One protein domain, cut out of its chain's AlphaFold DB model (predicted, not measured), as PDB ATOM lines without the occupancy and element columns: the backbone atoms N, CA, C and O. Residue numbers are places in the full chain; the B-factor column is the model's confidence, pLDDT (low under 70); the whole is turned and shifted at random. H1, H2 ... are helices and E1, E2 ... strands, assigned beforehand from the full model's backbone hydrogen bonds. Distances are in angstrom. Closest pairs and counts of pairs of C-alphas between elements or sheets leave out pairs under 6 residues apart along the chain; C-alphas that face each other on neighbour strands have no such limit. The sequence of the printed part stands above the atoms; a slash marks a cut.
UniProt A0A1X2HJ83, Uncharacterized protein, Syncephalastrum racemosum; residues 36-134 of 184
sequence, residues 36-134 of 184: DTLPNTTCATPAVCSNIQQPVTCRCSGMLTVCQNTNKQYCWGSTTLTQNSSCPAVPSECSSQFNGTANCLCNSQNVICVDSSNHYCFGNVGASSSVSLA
ATOM      1  N   ASP A  36      14.046  -6.925 163.731       82.38
ATOM      2  CA  ASP A  36      13.227  -7.623 162.725       82.38
ATOM      3  C   ASP A  36      12.593  -6.688 161.684       82.38
ATOM      4  O   ASP A  36      12.224  -7.126 160.593       82.38
ATOM      5  N   THR A  37      12.517  -5.390 161.981       81.06
ATOM      6  CA  THR A  37      11.940  -4.388 161.070       81.06
ATOM      7  C   THR A  37      12.978  -3.711 160.177       81.06
ATOM      8  O   THR A  37      12.611  -2.960 159.277       81.06
ATOM      9  N   LEU A  38      14.271  -3.962 160.409       83.62
ATOM     10  CA  LEU A  38      15.334  -3.392 159.591       83.62
ATOM     11  C   LEU A  38      15.438  -4.149 158.256       83.62
ATOM     12  O   LEU A  38      15.476  -5.380 158.252       83.62
ATOM     13  N   PRO A  39      15.484  -3.445 157.116       83.44
ATOM     14  CA  PRO A  39      15.297  -4.060 155.803       83.44
ATOM     15  C   PRO A  39      16.514  -4.860 155.328       83.44
ATOM     16  O   PRO A  39      16.353  -5.878 154.657       83.44
ATOM     17  N   ASN A  40      17.730  -4.425 155.666       82.88
ATOM     18  CA  ASN A  40      18.961  -5.001 155.133       82.88
ATOM     19  C   ASN A  40      19.571  -6.012 156.116       82.88
ATOM     20  O   ASN A  40      19.558  -5.782 157.320       82.88
ATOM     21  N   THR A  41      20.110  -7.121 155.610       85.81
ATOM     22  CA  THR A  41      20.829  -8.173 156.362       85.81
ATOM     23  C   THR A  41      22.334  -8.206 156.063       85.81
ATOM     24  O   THR A  41      23.080  -8.946 156.695       85.81
ATOM     25  N   THR A  42      22.793  -7.402 155.103       84.06
ATOM     26  CA  THR A  42      24.187  -7.302 154.649       84.06
ATOM     27  C   THR A  42      24.820  -6.022 155.182       84.06
ATOM     28  O   THR A  42      25.047  -5.051 154.467       84.06
ATOM     29  N   CYS A  43      25.047  -5.996 156.490       85.12
ATOM     30  CA  CYS A  43      25.502  -4.807 157.203       85.12
ATOM     31  C   CYS A  43      26.829  -5.096 157.894       85.12
ATOM     32  O   CYS A  43      26.995  -6.158 158.494       85.12
ATOM     33  N   ALA A  44      27.758  -4.141 157.847       86.94
ATOM     34  CA  ALA A  44      28.992  -4.242 158.614       86.94
ATOM     35  C   ALA A  44      28.674  -4.275 160.117       86.94
ATOM     36  O   ALA A  44      27.878  -3.471 160.609       86.94
ATOM     37  N   THR A  45      29.301  -5.199 160.842       88.38
ATOM     38  CA  THR A  45      29.148  -5.318 162.293       88.38
ATOM     39  C   THR A  45      29.804  -4.120 162.988       88.38
ATOM     40  O   THR A  45      31.010  -3.918 162.834       88.38
ATOM     41  N   PRO A  46      29.057  -3.321 163.772       86.56
ATOM     42  CA  PRO A  46      29.631  -2.216 164.532       86.56
ATOM     43  C   PRO A  46      30.689  -2.702 165.528       86.56
ATOM     44  O   PRO A  46      30.500  -3.727 166.178       86.56
ATOM     45  N   ALA A  47      31.766  -1.937 165.731       85.25
ATOM     46  CA  ALA A  47      32.860  -2.325 166.635       85.25
ATOM     47  C   ALA A  47      32.392  -2.618 168.078       85.25
ATOM     48  O   ALA A  47      32.926  -3.506 168.743       85.25
ATOM     49  N   VAL A  48      31.344  -1.929 168.542       83.00
ATOM     50  CA  VAL A  48      30.722  -2.139 169.863       83.00
ATOM     51  C   VAL A  48      30.123  -3.542 170.046       83.00
ATOM     52  O   VAL A  48      30.015  -4.017 171.177       83.00
ATOM     53  N   CYS A  49      29.817  -4.256 168.958       85.62
ATOM     54  CA  CYS A  49      29.349  -5.643 168.994       85.62
ATOM     55  C   CYS A  49      30.420  -6.656 169.411       85.62
ATOM     56  O   CYS A  49      30.091  -7.809 169.675       85.62
ATOM     57  N   SER A  50      31.682  -6.236 169.536       86.12
ATOM     58  CA  SER A  50      32.753  -7.086 170.076       86.12
ATOM     59  C   SER A  50      32.523  -7.468 171.546       86.12
ATOM     60  O   SER A  50      33.116  -8.426 172.027       86.12
ATOM     61  N   ASN A  51      31.648  -6.742 172.256       83.50
ATOM     62  CA  ASN A  51      31.321  -6.984 173.665       83.50
ATOM     63  C   ASN A  51      30.270  -8.085 173.889       83.50
ATOM     64  O   ASN A  51      30.016  -8.446 175.038       83.50
ATOM     65  N   ILE A  52      29.638  -8.607 172.830       84.25
ATOM     66  CA  ILE A  52      28.655  -9.695 172.935       84.25
ATOM     67  C   ILE A  52      29.195 -10.997 172.341       84.25
ATOM     68  O   ILE A  52      30.108 -10.991 171.510       84.25
ATOM     69  N   GLN A  53      28.628 -12.129 172.772       85.56
ATOM     70  CA  GLN A  53      29.044 -13.444 172.277       85.56
ATOM     71  C   GLN A  53      28.818 -13.562 170.767       85.56
ATOM     72  O   GLN A  53      27.755 -13.199 170.260       85.56
ATOM     73  N   GLN A  54      29.825 -14.100 170.080       87.31
ATOM     74  CA  GLN A  54      29.843 -14.340 168.638       87.31
ATOM     75  C   GLN A  54      29.338 -15.757 168.304       87.31
ATOM     76  O   GLN A  54      29.469 -16.651 169.144       87.31
ATOM     77  N   PRO A  55      28.823 -16.006 167.084       89.19
ATOM     78  CA  PRO A  55      28.620 -15.051 165.991       89.19
ATOM     79  C   PRO A  55      27.373 -14.177 166.189       89.19
ATOM     80  O   PRO A  55      26.376 -14.607 166.770       89.19
ATOM     81  N   VAL A  56      27.418 -12.953 165.660       90.25
ATOM     82  CA  VAL A  56      26.272 -12.033 165.625       90.25
ATOM     83  C   VAL A  56      25.677 -11.968 164.221       90.25
ATOM     84  O   VAL A  56      26.397 -12.000 163.227       90.25
ATOM     85  N   THR A  57      24.356 -11.852 164.131       91.56
ATOM     86  CA  THR A  57      23.653 -11.550 162.877       91.56
ATOM     87  C   THR A  57      23.188 -10.106 162.930       91.56
ATOM     88  O   THR A  57      22.572  -9.705 163.916       91.56
ATOM     89  N   CYS A  58      23.504  -9.321 161.903       90.94
ATOM     90  CA  CYS A  58      23.215  -7.893 161.852       90.94
ATOM     91  C   CYS A  58      22.110  -7.582 160.847       90.94
ATOM     92  O   CYS A  58      22.059  -8.160 159.762       90.94
ATOM     93  N   ARG A  59      21.266  -6.611 161.189       90.94
ATOM     94  CA  ARG A  59      20.356  -5.952 160.259       90.94
ATOM     95  C   ARG A  59      20.496  -4.449 160.370       90.94
ATOM     96  O   ARG A  59      20.825  -3.933 161.436       90.94
ATOM     97  N   CYS A  60      20.281  -3.741 159.273       87.06
ATOM     98  CA  CYS A  60      20.449  -2.296 159.240       87.06
ATOM     99  C   CYS A  60      19.437  -1.591 158.346       87.06
ATOM    100  O   CYS A  60      18.857  -2.167 157.423       87.06
ATOM    101  N   SER A  61      19.247  -0.312 158.642       84.81
ATOM    102  CA  SER A  61      18.748   0.698 157.718       84.81
ATOM    103  C   SER A  61      19.905   1.616 157.316       84.81
ATOM    104  O   SER A  61      21.040   1.431 157.754       84.81
ATOM    105  N   GLY A  62      19.627   2.652 156.522       78.50
ATOM    106  CA  GLY A  62      20.636   3.666 156.198       78.50
ATOM    107  C   GLY A  62      21.167   4.451 157.401       78.50
ATOM    108  O   GLY A  62      22.117   5.209 157.253       78.50
ATOM    109  N   MET A  63      20.552   4.284 158.574       81.62
ATOM    110  CA  MET A  63      20.854   5.056 159.770       81.62
ATOM    111  C   MET A  63      21.259   4.191 160.961       81.62
ATOM    112  O   MET A  63      22.114   4.601 161.735       81.62
ATOM    113  N   LEU A  64      20.666   3.014 161.148       86.75
ATOM    114  CA  LEU A  64      20.893   2.186 162.333       86.75
ATOM    115  C   LEU A  64      21.273   0.770 161.920       86.75
ATOM    116  O   LEU A  64      20.583   0.169 161.104       86.75
ATOM    117  N   THR A  65      22.303   0.219 162.549       90.12
ATOM    118  CA  THR A  65      22.649  -1.201 162.492       90.12
ATOM    119  C   THR A  65      22.401  -1.816 163.858       90.12
ATOM    120  O   THR A  65      22.944  -1.353 164.857       90.12
ATOM    121  N   VAL A  66      21.611  -2.881 163.909       89.69
ATOM    122  CA  VAL A  66      21.357  -3.676 165.111       89.69
ATOM    123  C   VAL A  66      21.816  -5.093 164.824       89.69
ATOM    124  O   VAL A  66      21.429  -5.673 163.814       89.69
ATOM    125  N   CYS A  67      22.613  -5.672 165.710       90.31
ATOM    126  CA  CYS A  67      22.958  -7.081 165.644       90.31
ATOM    127  C   CYS A  67      22.454  -7.815 166.878       90.31
ATOM    128  O   CYS A  67      22.383  -7.252 167.970       90.31
ATOM    129  N   GLN A  68      22.120  -9.085 166.689       89.88
ATOM    130  CA  GLN A  68      21.737  -9.995 167.755       89.88
ATOM    131  C   GLN A  68      22.559 -11.279 167.666       89.88
ATOM    132  O   GLN A  68      22.928 -11.711 166.571       89.88
ATOM    133  N   ASN A  69      22.815 -11.915 168.803       88.75
ATOM    134  CA  ASN A  69      23.322 -13.286 168.839       88.75
ATOM    135  C   ASN A  69      22.213 -14.297 169.170       88.75
ATOM    136  O   ASN A  69      21.047 -13.943 169.369       88.75
ATOM    137  N   THR A  70      22.579 -15.575 169.241       87.62
ATOM    138  CA  THR A  70      21.660 -16.679 169.569       87.62
ATOM    139  C   THR A  70      21.061 -16.575 170.973       87.62
ATOM    140  O   THR A  70      19.952 -17.054 171.191       87.62
ATOM    141  N   ASN A  71      21.737 -15.886 171.893       86.06
ATOM    142  CA  ASN A  71      21.292 -15.646 173.268       86.06
ATOM    143  C   ASN A  71      20.434 -14.379 173.418       86.06
ATOM    144  O   ASN A  71      20.218 -13.922 174.538       86.06
ATOM    145  N   LYS A  72      19.959 -13.794 172.307       81.56
ATOM    146  CA  LYS A  72      19.156 -12.558 172.296       81.56
ATOM    147  C   LYS A  72      19.856 -11.371 172.964       81.56
ATOM    148  O   LYS A  72      19.202 -10.442 173.431       81.56
ATOM    149  N   GLN A  73      21.188 -11.375 172.981       85.94
ATOM    150  CA  GLN A  73      21.960 -10.190 173.328       85.94
ATOM    151  C   GLN A  73      22.016  -9.288 172.103       85.94
ATOM    152  O   GLN A  73      22.349  -9.752 171.008       85.94
ATOM    153  N   TYR A  74      21.701  -8.013 172.299       87.56
ATOM    154  CA  TYR A  74      21.735  -7.018 171.240       87.56
ATOM    155  C   TYR A  74      22.973  -6.144 171.373       87.56
ATOM    156  O   TYR A  74      23.425  -5.802 172.464       87.56
ATOM    157  N   CYS A  75      23.501  -5.757 170.228       88.31
ATOM    158  CA  CYS A  75      24.426  -4.650 170.096       88.31
ATOM    159  C   CYS A  75      23.951  -3.796 168.927       88.31
ATOM    160  O   CYS A  75      23.232  -4.260 168.040       88.31
ATOM    161  N   TRP A  76      24.320  -2.527 168.922       89.75
ATOM    162  CA  TRP A  76      23.829  -1.601 167.919       89.75
ATOM    163  C   TRP A  76      24.847  -0.513 167.653       89.75
ATOM    164  O   TRP A  76      25.704  -0.227 168.480       89.75
ATOM    165  N   GLY A  77      24.750   0.097 166.486       88.69
ATOM    166  CA  GLY A  77      25.577   1.217 166.090       88.69
ATOM    167  C   GLY A  77      24.949   1.949 164.922       88.69
ATOM    168  O   GLY A  77      23.885   1.585 164.430       88.69
ATOM    169  N   SER A  78      25.616   2.994 164.466       85.81
ATOM    170  CA  SER A  78      25.166   3.803 163.345       85.81
ATOM    171  C   SER A  78      26.371   4.252 162.534       85.81
ATOM    172  O   SER A  78      27.446   4.471 163.087       85.81
ATOM    173  N   THR A  79      26.192   4.376 161.222       81.31
ATOM    174  CA  THR A  79      27.172   4.994 160.319       81.31
ATOM    175  C   THR A  79      26.960   6.502 160.189       81.31
ATOM    176  O   THR A  79      27.892   7.226 159.858       81.31
ATOM    177  N   THR A  80      25.747   6.987 160.466       83.31
ATOM    178  CA  THR A  80      25.344   8.396 160.318       83.31
ATOM    179  C   THR A  80      25.241   9.149 161.643       83.31
ATOM    180  O   THR A  80      25.124  10.375 161.648       83.31
ATOM    181  N   LEU A  81      25.206   8.424 162.764       84.69
ATOM    182  CA  LEU A  81      25.154   8.953 164.121       84.69
ATOM    183  C   LEU A  81      26.433   8.565 164.842       84.69
ATOM    184  O   LEU A  81      26.852   7.409 164.824       84.69
ATOM    185  N   THR A  82      27.024   9.533 165.522       84.56
ATOM    186  CA  THR A  82      28.283   9.353 166.239       84.56
ATOM    187  C   THR A  82      28.086   9.637 167.714       84.56
ATOM    188  O   THR A  82      27.256  10.464 168.093       84.56
ATOM    189  N   GLN A  83      28.872   8.968 168.551       79.94
ATOM    190  CA  GLN A  83      28.945   9.298 169.964       79.94
ATOM    191  C   GLN A  83      29.805  10.555 170.093       79.94
ATOM    192  O   GLN A  83      31.025  10.490 169.956       79.94
ATOM    193  N   ASN A  84      29.172  11.708 170.288       72.62
ATOM    194  CA  ASN A  84      29.864  12.978 170.478       72.62
ATOM    195  C   ASN A  84      29.409  13.618 171.796       72.62
ATOM    196  O   ASN A  84      28.259  13.469 172.202       72.62
ATOM    197  N   SER A  85      30.297  14.364 172.453       70.50
ATOM    198  CA  SER A  85      29.983  15.120 173.674       70.50
ATOM    199  C   SER A  85      28.921  16.201 173.450       70.50
ATOM    200  O   SER A  85      28.341  16.701 174.407       70.50
ATOM    201  N   SER A  86      28.650  16.550 172.189       77.00
ATOM    202  CA  SER A  86      27.611  17.500 171.778       77.00
ATOM    203  C   SER A  86      26.217  16.884 171.642       77.00
ATOM    204  O   SER A  86      25.294  17.593 171.241       77.00
ATOM    205  N   CYS A  87      26.046  15.586 171.911       78.25
ATOM    206  CA  CYS A  87      24.720  14.992 171.836       78.25
ATOM    207  C   CYS A  87      23.790  15.607 172.882       78.25
ATOM    208  O   CYS A  87      24.185  15.742 174.044       78.25
ATOM    209  N   PRO A  88      22.559  15.984 172.490       76.25
ATOM    210  CA  PRO A  88      21.580  16.455 173.451       76.25
ATOM    211  C   PRO A  88      21.317  15.369 174.492       76.25
ATOM    212  O   PRO A  88      21.460  14.172 174.224       76.25
ATOM    213  N   ALA A  89      20.929  15.802 175.691       73.69
ATOM    214  CA  ALA A  89      20.504  14.883 176.731       73.69
ATOM    215  C   ALA A  89      19.322  14.033 176.241       73.69
ATOM    216  O   ALA A  89      18.560  14.443 175.359       73.69
ATOM    217  N   VAL A  90      19.165  12.853 176.844       73.00
ATOM    218  CA  VAL A  90      17.990  12.003 176.629       73.00
ATOM    219  C   VAL A  90      16.728  12.860 176.808       73.00
ATOM    220  O   VAL A  90      16.613  13.532 177.837       73.00
ATOM    221  N   PRO A  91      15.779  12.843 175.854       69.44
ATOM    222  CA  PRO A  91      14.514  13.559 176.000       69.44
ATOM    223  C   PRO A  91      13.821  13.180 177.312       69.44
ATOM    224  O   PRO A  91      13.820  12.003 177.683       69.44
ATOM    225  N   SER A  92      13.198  14.142 177.998       71.81
ATOM    226  CA  SER A  92      12.506  13.896 179.276       71.81
ATOM    227  C   SER A  92      11.499  12.746 179.179       71.81
ATOM    228  O   SER A  92      11.463  11.887 180.059       71.81
ATOM    229  N   GLU A  93      10.787  12.676 178.054       68.56
ATOM    230  CA  GLU A  93       9.817  11.630 177.700       68.56
ATOM    231  C   GLU A  93      10.393  10.205 177.711       68.56
ATOM    232  O   GLU A  93       9.679   9.236 177.955       68.56
ATOM    233  N   CYS A  94      11.693  10.067 177.456       71.06
ATOM    234  CA  CYS A  94      12.390   8.785 177.433       71.06
ATOM    235  C   CYS A  94      13.189   8.535 178.708       71.06
ATOM    236  O   CYS A  94      13.411   7.387 179.084       71.06
ATOM    237  N   SER A  95      13.606   9.600 179.397       75.00
ATOM    238  CA  SER A  95      14.408   9.496 180.616       75.00
ATOM    239  C   SER A  95      13.696   8.722 181.730       75.00
ATOM    240  O   SER A  95      14.327   7.917 182.407       75.00
ATOM    241  N   SER A  96      12.376   8.894 181.874       73.25
ATOM    242  CA  SER A  96      11.543   8.161 182.839       73.25
ATOM    243  C   SER A  96      11.340   6.686 182.479       73.25
ATOM    244  O   SER A  96      10.930   5.902 183.330       73.25
ATOM    245  N   GLN A  97      11.623   6.312 181.229       71.31
ATOM    246  CA  GLN A  97      11.418   4.966 180.693       71.31
ATOM    247  C   GLN A  97      12.705   4.129 180.688       71.31
ATOM    248  O   GLN A  97      12.646   2.916 180.489       71.31
ATOM    249  N   PHE A  98      13.867   4.757 180.886       77.88
ATOM    250  CA  PHE A  98      15.151   4.070 180.911       77.88
ATOM    251  C   PHE A  98      15.477   3.529 182.300       77.88
ATOM    252  O   PHE A  98      15.458   4.249 183.297       77.88
ATOM    253  N   ASN A  99      15.864   2.256 182.355       70.56
ATOM    254  CA  ASN A  99      16.308   1.601 183.584       70.56
ATOM    255  C   ASN A  99      17.814   1.827 183.807       70.56
ATOM    256  O   ASN A  99      18.593   0.879 183.913       70.56
ATOM    257  N   GLY A 100      18.236   3.094 183.850       71.12
ATOM    258  CA  GLY A 100      19.617   3.493 184.140       71.12
ATOM    259  C   GLY A 100      20.265   4.354 183.056       71.12
ATOM    260  O   GLY A 100      19.607   5.145 182.383       71.12
ATOM    261  N   THR A 101      21.590   4.243 182.921       77.81
ATOM    262  CA  THR A 101      22.364   5.046 181.966       77.81
ATOM    263  C   THR A 101      22.093   4.591 180.535       77.81
ATOM    264  O   THR A 101      22.345   3.438 180.187       77.81
ATOM    265  N   ALA A 102      21.621   5.512 179.696       81.50
ATOM    266  CA  ALA A 102      21.489   5.290 178.264       81.50
ATOM    267  C   ALA A 102      22.726   5.769 177.509       81.50
ATOM    268  O   ALA A 102      23.306   6.808 177.832       81.50
ATOM    269  N   ASN A 103      23.108   5.018 176.480       85.88
ATOM    270  CA  ASN A 103      24.131   5.431 175.535       85.88
ATOM    271  C   ASN A 103      23.467   6.073 174.314       85.88
ATOM    272  O   ASN A 103      22.581   5.468 173.709       85.88
ATOM    273  N   CYS A 104      23.891   7.283 173.953       85.81
ATOM    274  CA  CYS A 104      23.289   8.051 172.869       85.81
ATOM    275  C   CYS A 104      24.261   8.242 171.704       85.81
ATOM    276  O   CYS A 104      25.416   8.620 171.902       85.81
ATOM    277  N   LEU A 105      23.770   8.038 170.482       87.69
ATOM    278  CA  LEU A 105      24.423   8.471 169.249       87.69
ATOM    279  C   LEU A 105      23.587   9.585 168.626       87.69
ATOM    280  O   LEU A 105      22.361   9.488 168.579       87.69
ATOM    281  N   CYS A 106      24.234  10.623 168.110       85.88
ATOM    282  CA  CYS A 106      23.534  11.736 167.485       85.88
ATOM    283  C   CYS A 106      24.287  12.297 166.277       85.88
ATOM    284  O   CYS A 106      25.472  12.030 166.055       85.88
ATOM    285  N   ASN A 107      23.579  13.118 165.513       86.19
ATOM    286  CA  ASN A 107      24.135  14.094 164.589       86.19
ATOM    287  C   ASN A 107      23.359  15.417 164.727       86.19
ATOM    288  O   ASN A 107      22.608  15.603 165.682       86.19
ATOM    289  N   SER A 108      23.532  16.347 163.786       83.00
ATOM    290  CA  SER A 108      22.853  17.651 163.816       83.00
ATOM    291  C   SER A 108      21.331  17.582 163.657       83.00
ATOM    292  O   SER A 108      20.663  18.578 163.910       83.00
ATOM    293  N   GLN A 109      20.785  16.448 163.218       84.00
ATOM    294  CA  GLN A 109      19.371  16.296 162.872       84.00
ATOM    295  C   GLN A 109      18.648  15.259 163.724       84.00
ATOM    296  O   GLN A 109      17.430  15.330 163.853       84.00
ATOM    297  N   ASN A 110      19.357  14.274 164.275       85.88
ATOM    298  CA  ASN A 110      18.750  13.120 164.922       85.88
ATOM    299  C   ASN A 110      19.581  12.623 166.106       85.88
ATOM    300  O   ASN A 110      20.805  12.749 166.123       85.88
ATOM    301  N   VAL A 111      18.907  11.991 167.058       86.25
ATOM    302  CA  VAL A 111      19.503  11.316 168.209       86.25
ATOM    303  C   VAL A 111      18.791   9.990 168.451       86.25
ATOM    304  O   VAL A 111      17.567   9.895 168.354       86.25
ATOM    305  N   ILE A 112      19.569   8.961 168.771       86.31
ATOM    306  CA  ILE A 112      19.075   7.698 169.303       86.31
ATOM    307  C   ILE A 112      19.780   7.415 170.624       86.31
ATOM    308  O   ILE A 112      21.004   7.469 170.696       86.31
ATOM    309  N   CYS A 113      19.014   7.102 171.657       85.75
ATOM    310  CA  CYS A 113      19.519   6.694 172.959       85.75
ATOM    311  C   CYS A 113      19.017   5.296 173.280       85.75
ATOM    312  O   CYS A 113      17.841   5.019 173.056       85.75
ATOM    313  N   VAL A 114      19.883   4.435 173.807       85.25
ATOM    314  CA  VAL A 114      19.528   3.062 174.182       85.25
ATOM    315  C   VAL A 114      20.053   2.749 175.577       85.25
ATOM    316  O   VAL A 114      21.224   3.008 175.860       85.25
ATOM    317  N   ASP A 115      19.201   2.208 176.445       83.88
ATOM    318  CA  ASP A 115      19.579   1.782 177.796       83.88
ATOM    319  C   ASP A 115      20.165   0.358 177.834       83.88
ATOM    320  O   ASP A 115      20.222  -0.360 176.833       83.88
ATOM    321  N   SER A 116      20.610  -0.068 179.017       81.00
ATOM    322  CA  SER A 116      21.146  -1.417 179.251       81.00
ATOM    323  C   SER A 116      20.121  -2.540 179.045       81.00
ATOM    324  O   SER A 116      20.506  -3.693 178.854       81.00
ATOM    325  N   SER A 117      18.827  -2.215 179.065       79.12
ATOM    326  CA  SER A 117      17.714  -3.138 178.823       79.12
ATOM    327  C   SER A 117      17.287  -3.169 177.349       79.12
ATOM    328  O   SER A 117      16.337  -3.868 177.000       79.12
ATOM    329  N   ASN A 118      18.013  -2.476 176.464       77.12
ATOM    330  CA  ASN A 118      17.702  -2.309 175.042       77.12
ATOM    331  C   ASN A 118      16.415  -1.520 174.764       77.12
ATOM    332  O   ASN A 118      15.882  -1.595 173.652       77.12
ATOM    333  N   HIS A 119      15.921  -0.743 175.728       81.38
ATOM    334  CA  HIS A 119      14.916   0.267 175.436       81.38
ATOM    335  C   HIS A 119      15.577   1.378 174.640       81.38
ATOM    336  O   HIS A 119      16.637   1.869 175.027       81.38
ATOM    337  N   TYR A 120      14.949   1.785 173.542       82.00
ATOM    338  CA  TYR A 120      15.468   2.853 172.703       82.00
ATOM    339  C   TYR A 120      14.518   4.042 172.654       82.00
ATOM    340  O   TYR A 120      13.299   3.909 172.755       82.00
ATOM    341  N   CYS A 121      15.106   5.209 172.449       83.06
ATOM    342  CA  CYS A 121      14.423   6.464 172.214       83.06
ATOM    343  C   CYS A 121      15.036   7.113 170.985       83.06
ATOM    344  O   CYS A 121      16.251   7.297 170.936       83.06
ATOM    345  N   PHE A 122      14.204   7.444 170.006       84.31
ATOM    346  CA  PHE A 122      14.626   8.135 168.799       84.31
ATOM    347  C   PHE A 122      13.932   9.487 168.707       84.31
ATOM    348  O   PHE A 122      12.747   9.618 169.023       84.31
ATOM    349  N   GLY A 123      14.668  10.492 168.255       83.44
ATOM    350  CA  GLY A 123      14.111  11.813 168.042       83.44
ATOM    351  C   GLY A 123      14.926  12.670 167.091       83.44
ATOM    352  O   GLY A 123      16.100  12.412 166.821       83.44
ATOM    353  N   ASN A 124      14.283  13.722 166.608       84.88
ATOM    354  CA  ASN A 124      14.871  14.757 165.784       84.88
ATOM    355  C   ASN A 124      15.410  15.878 166.668       84.88
ATOM    356  O   ASN A 124      14.710  16.375 167.556       84.88
ATOM    357  N   VAL A 125      16.644  16.291 166.394       82.31
ATOM    358  CA  VAL A 125      17.303  17.421 167.046       82.31
ATOM    359  C   VAL A 125      16.858  18.699 166.340       82.31
ATOM    360  O   VAL A 125      17.151  18.916 165.166       82.31
ATOM    361  N   GLY A 126      16.094  19.519 167.050       77.88
ATOM    362  CA  GLY A 126      15.639  20.828 166.612       77.88
ATOM    363  C   GLY A 126      16.651  21.933 166.907       77.88
ATOM    364  O   GLY A 126      17.724  21.719 167.479       77.88
ATOM    365  N   ALA A 127      16.277  23.161 166.542       69.00
ATOM    366  CA  ALA A 127      17.037  24.344 166.921       69.00
ATOM    367  C   ALA A 127      17.189  24.410 168.457       69.00
ATOM    368  O   ALA A 127      16.262  24.073 169.203       69.00
ATOM    369  N   SER A 128      18.372  24.821 168.922       67.50
ATOM    370  CA  SER A 128      18.724  24.923 170.350       67.50
ATOM    371  C   SER A 128      18.823  23.589 171.107       67.50
ATOM    372  O   SER A 128      18.587  23.558 172.314       67.50
ATOM    373  N   SER A 129      19.167  22.489 170.427       68.94
ATOM    374  CA  SER A 129      19.328  21.153 171.034       68.94
ATOM    375  C   SER A 129      18.052  20.587 171.672       68.94
ATOM    376  O   SER A 129      18.113  19.666 172.486       68.94
ATOM    377  N   SER A 130      16.889  21.127 171.293       73.44
ATOM    378  CA  SER A 130      15.597  20.530 171.621       73.44
ATOM    379  C   SER A 130      15.459  19.195 170.889       73.44
ATOM    380  O   SER A 130      15.907  19.065 169.753       73.44
ATOM    381  N   VAL A 131      14.868  18.185 171.524       76.19
ATOM    382  CA  VAL A 131      14.650  16.883 170.884       76.19
ATOM    383  C   VAL A 131      13.159  16.603 170.835       76.19
ATOM    384  O   VAL A 131      12.485  16.603 171.862       76.19
ATOM    385  N   SER A 132      12.656  16.362 169.630       80.31
ATOM    386  CA  SER A 132      11.280  15.932 169.378       80.31
ATOM    387  C   SER A 132      11.275  14.448 169.049       80.31
ATOM    388  O   SER A 132      12.121  13.987 168.289       80.31
ATOM    389  N   LEU A 133      10.373  13.674 169.648       78.62
ATOM    390  CA  LEU A 133      10.338  12.233 169.416       78.62
ATOM    391  C   LEU A 133       9.887  11.909 167.992       78.62
ATOM    392  O   LEU A 133       8.984  12.546 167.452       78.62
ATOM    393  N   ALA A 134      10.493  10.876 167.419       76.81
ATOM    394  CA  ALA A 134      10.164  10.390 166.090       76.81
ATOM    395  C   ALA A 134      10.328   8.870 166.007       76.81
ATOM    396  O   ALA A 134      10.834   8.219 166.923       76.81
TER     397      ALA A 134
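Overview. This is residues 36 to 134 of the 184 residues of an uncharacterized protein of Syncephalastrum racemosum (UniProt A0A1X2HJ83). With little regular structure, the model makes two small lobes end to end along its longest axis: the sheet E1-E2-E3 with short H1 on it, and the twisted sheet E4-E5-E6-E7 with short H2 on it. Each sheet is a meander, each strand the antiparallel neighbour of the one before. The printed part has 99 residues, under half in named elements, of mixed class, in the order H1 E1 E2 E3 H2 E4 E5 E6 E7; it is compact, radius of gyration of the C-alphas 13.5 A, spanning 41 by 27 by 24 A.

Along the chain. H1, residues 47 to 51, begins at C-alpha 47 (32.860, -2.325, 166.635). E1 is 57 to 60, E2 65 to 68, E3 74 to 77, H2 92 to 95, E4 103 to 106, E5 110 to 114, E6 120 to 125 (15.7 A), E7 131 to 133.

Arrangement. H1 is over E3; C-alphas 49 and 75 are closest, 5.1 A. N 59 and O 66 of E1 and E2 are within hydrogen-bond range, 2.8 A, as are N 111 and O 123 of E5 and E6. H1 has 0 of 1 O i to N i+4 pairs within range, but 2 of 2 O i to N i+3; H2 is too short for the former.

Size, cuts and confidence. No cut; E3 to H2 is a long link. Residues 91, 93 and 127 to 129 are under pLDDT 70.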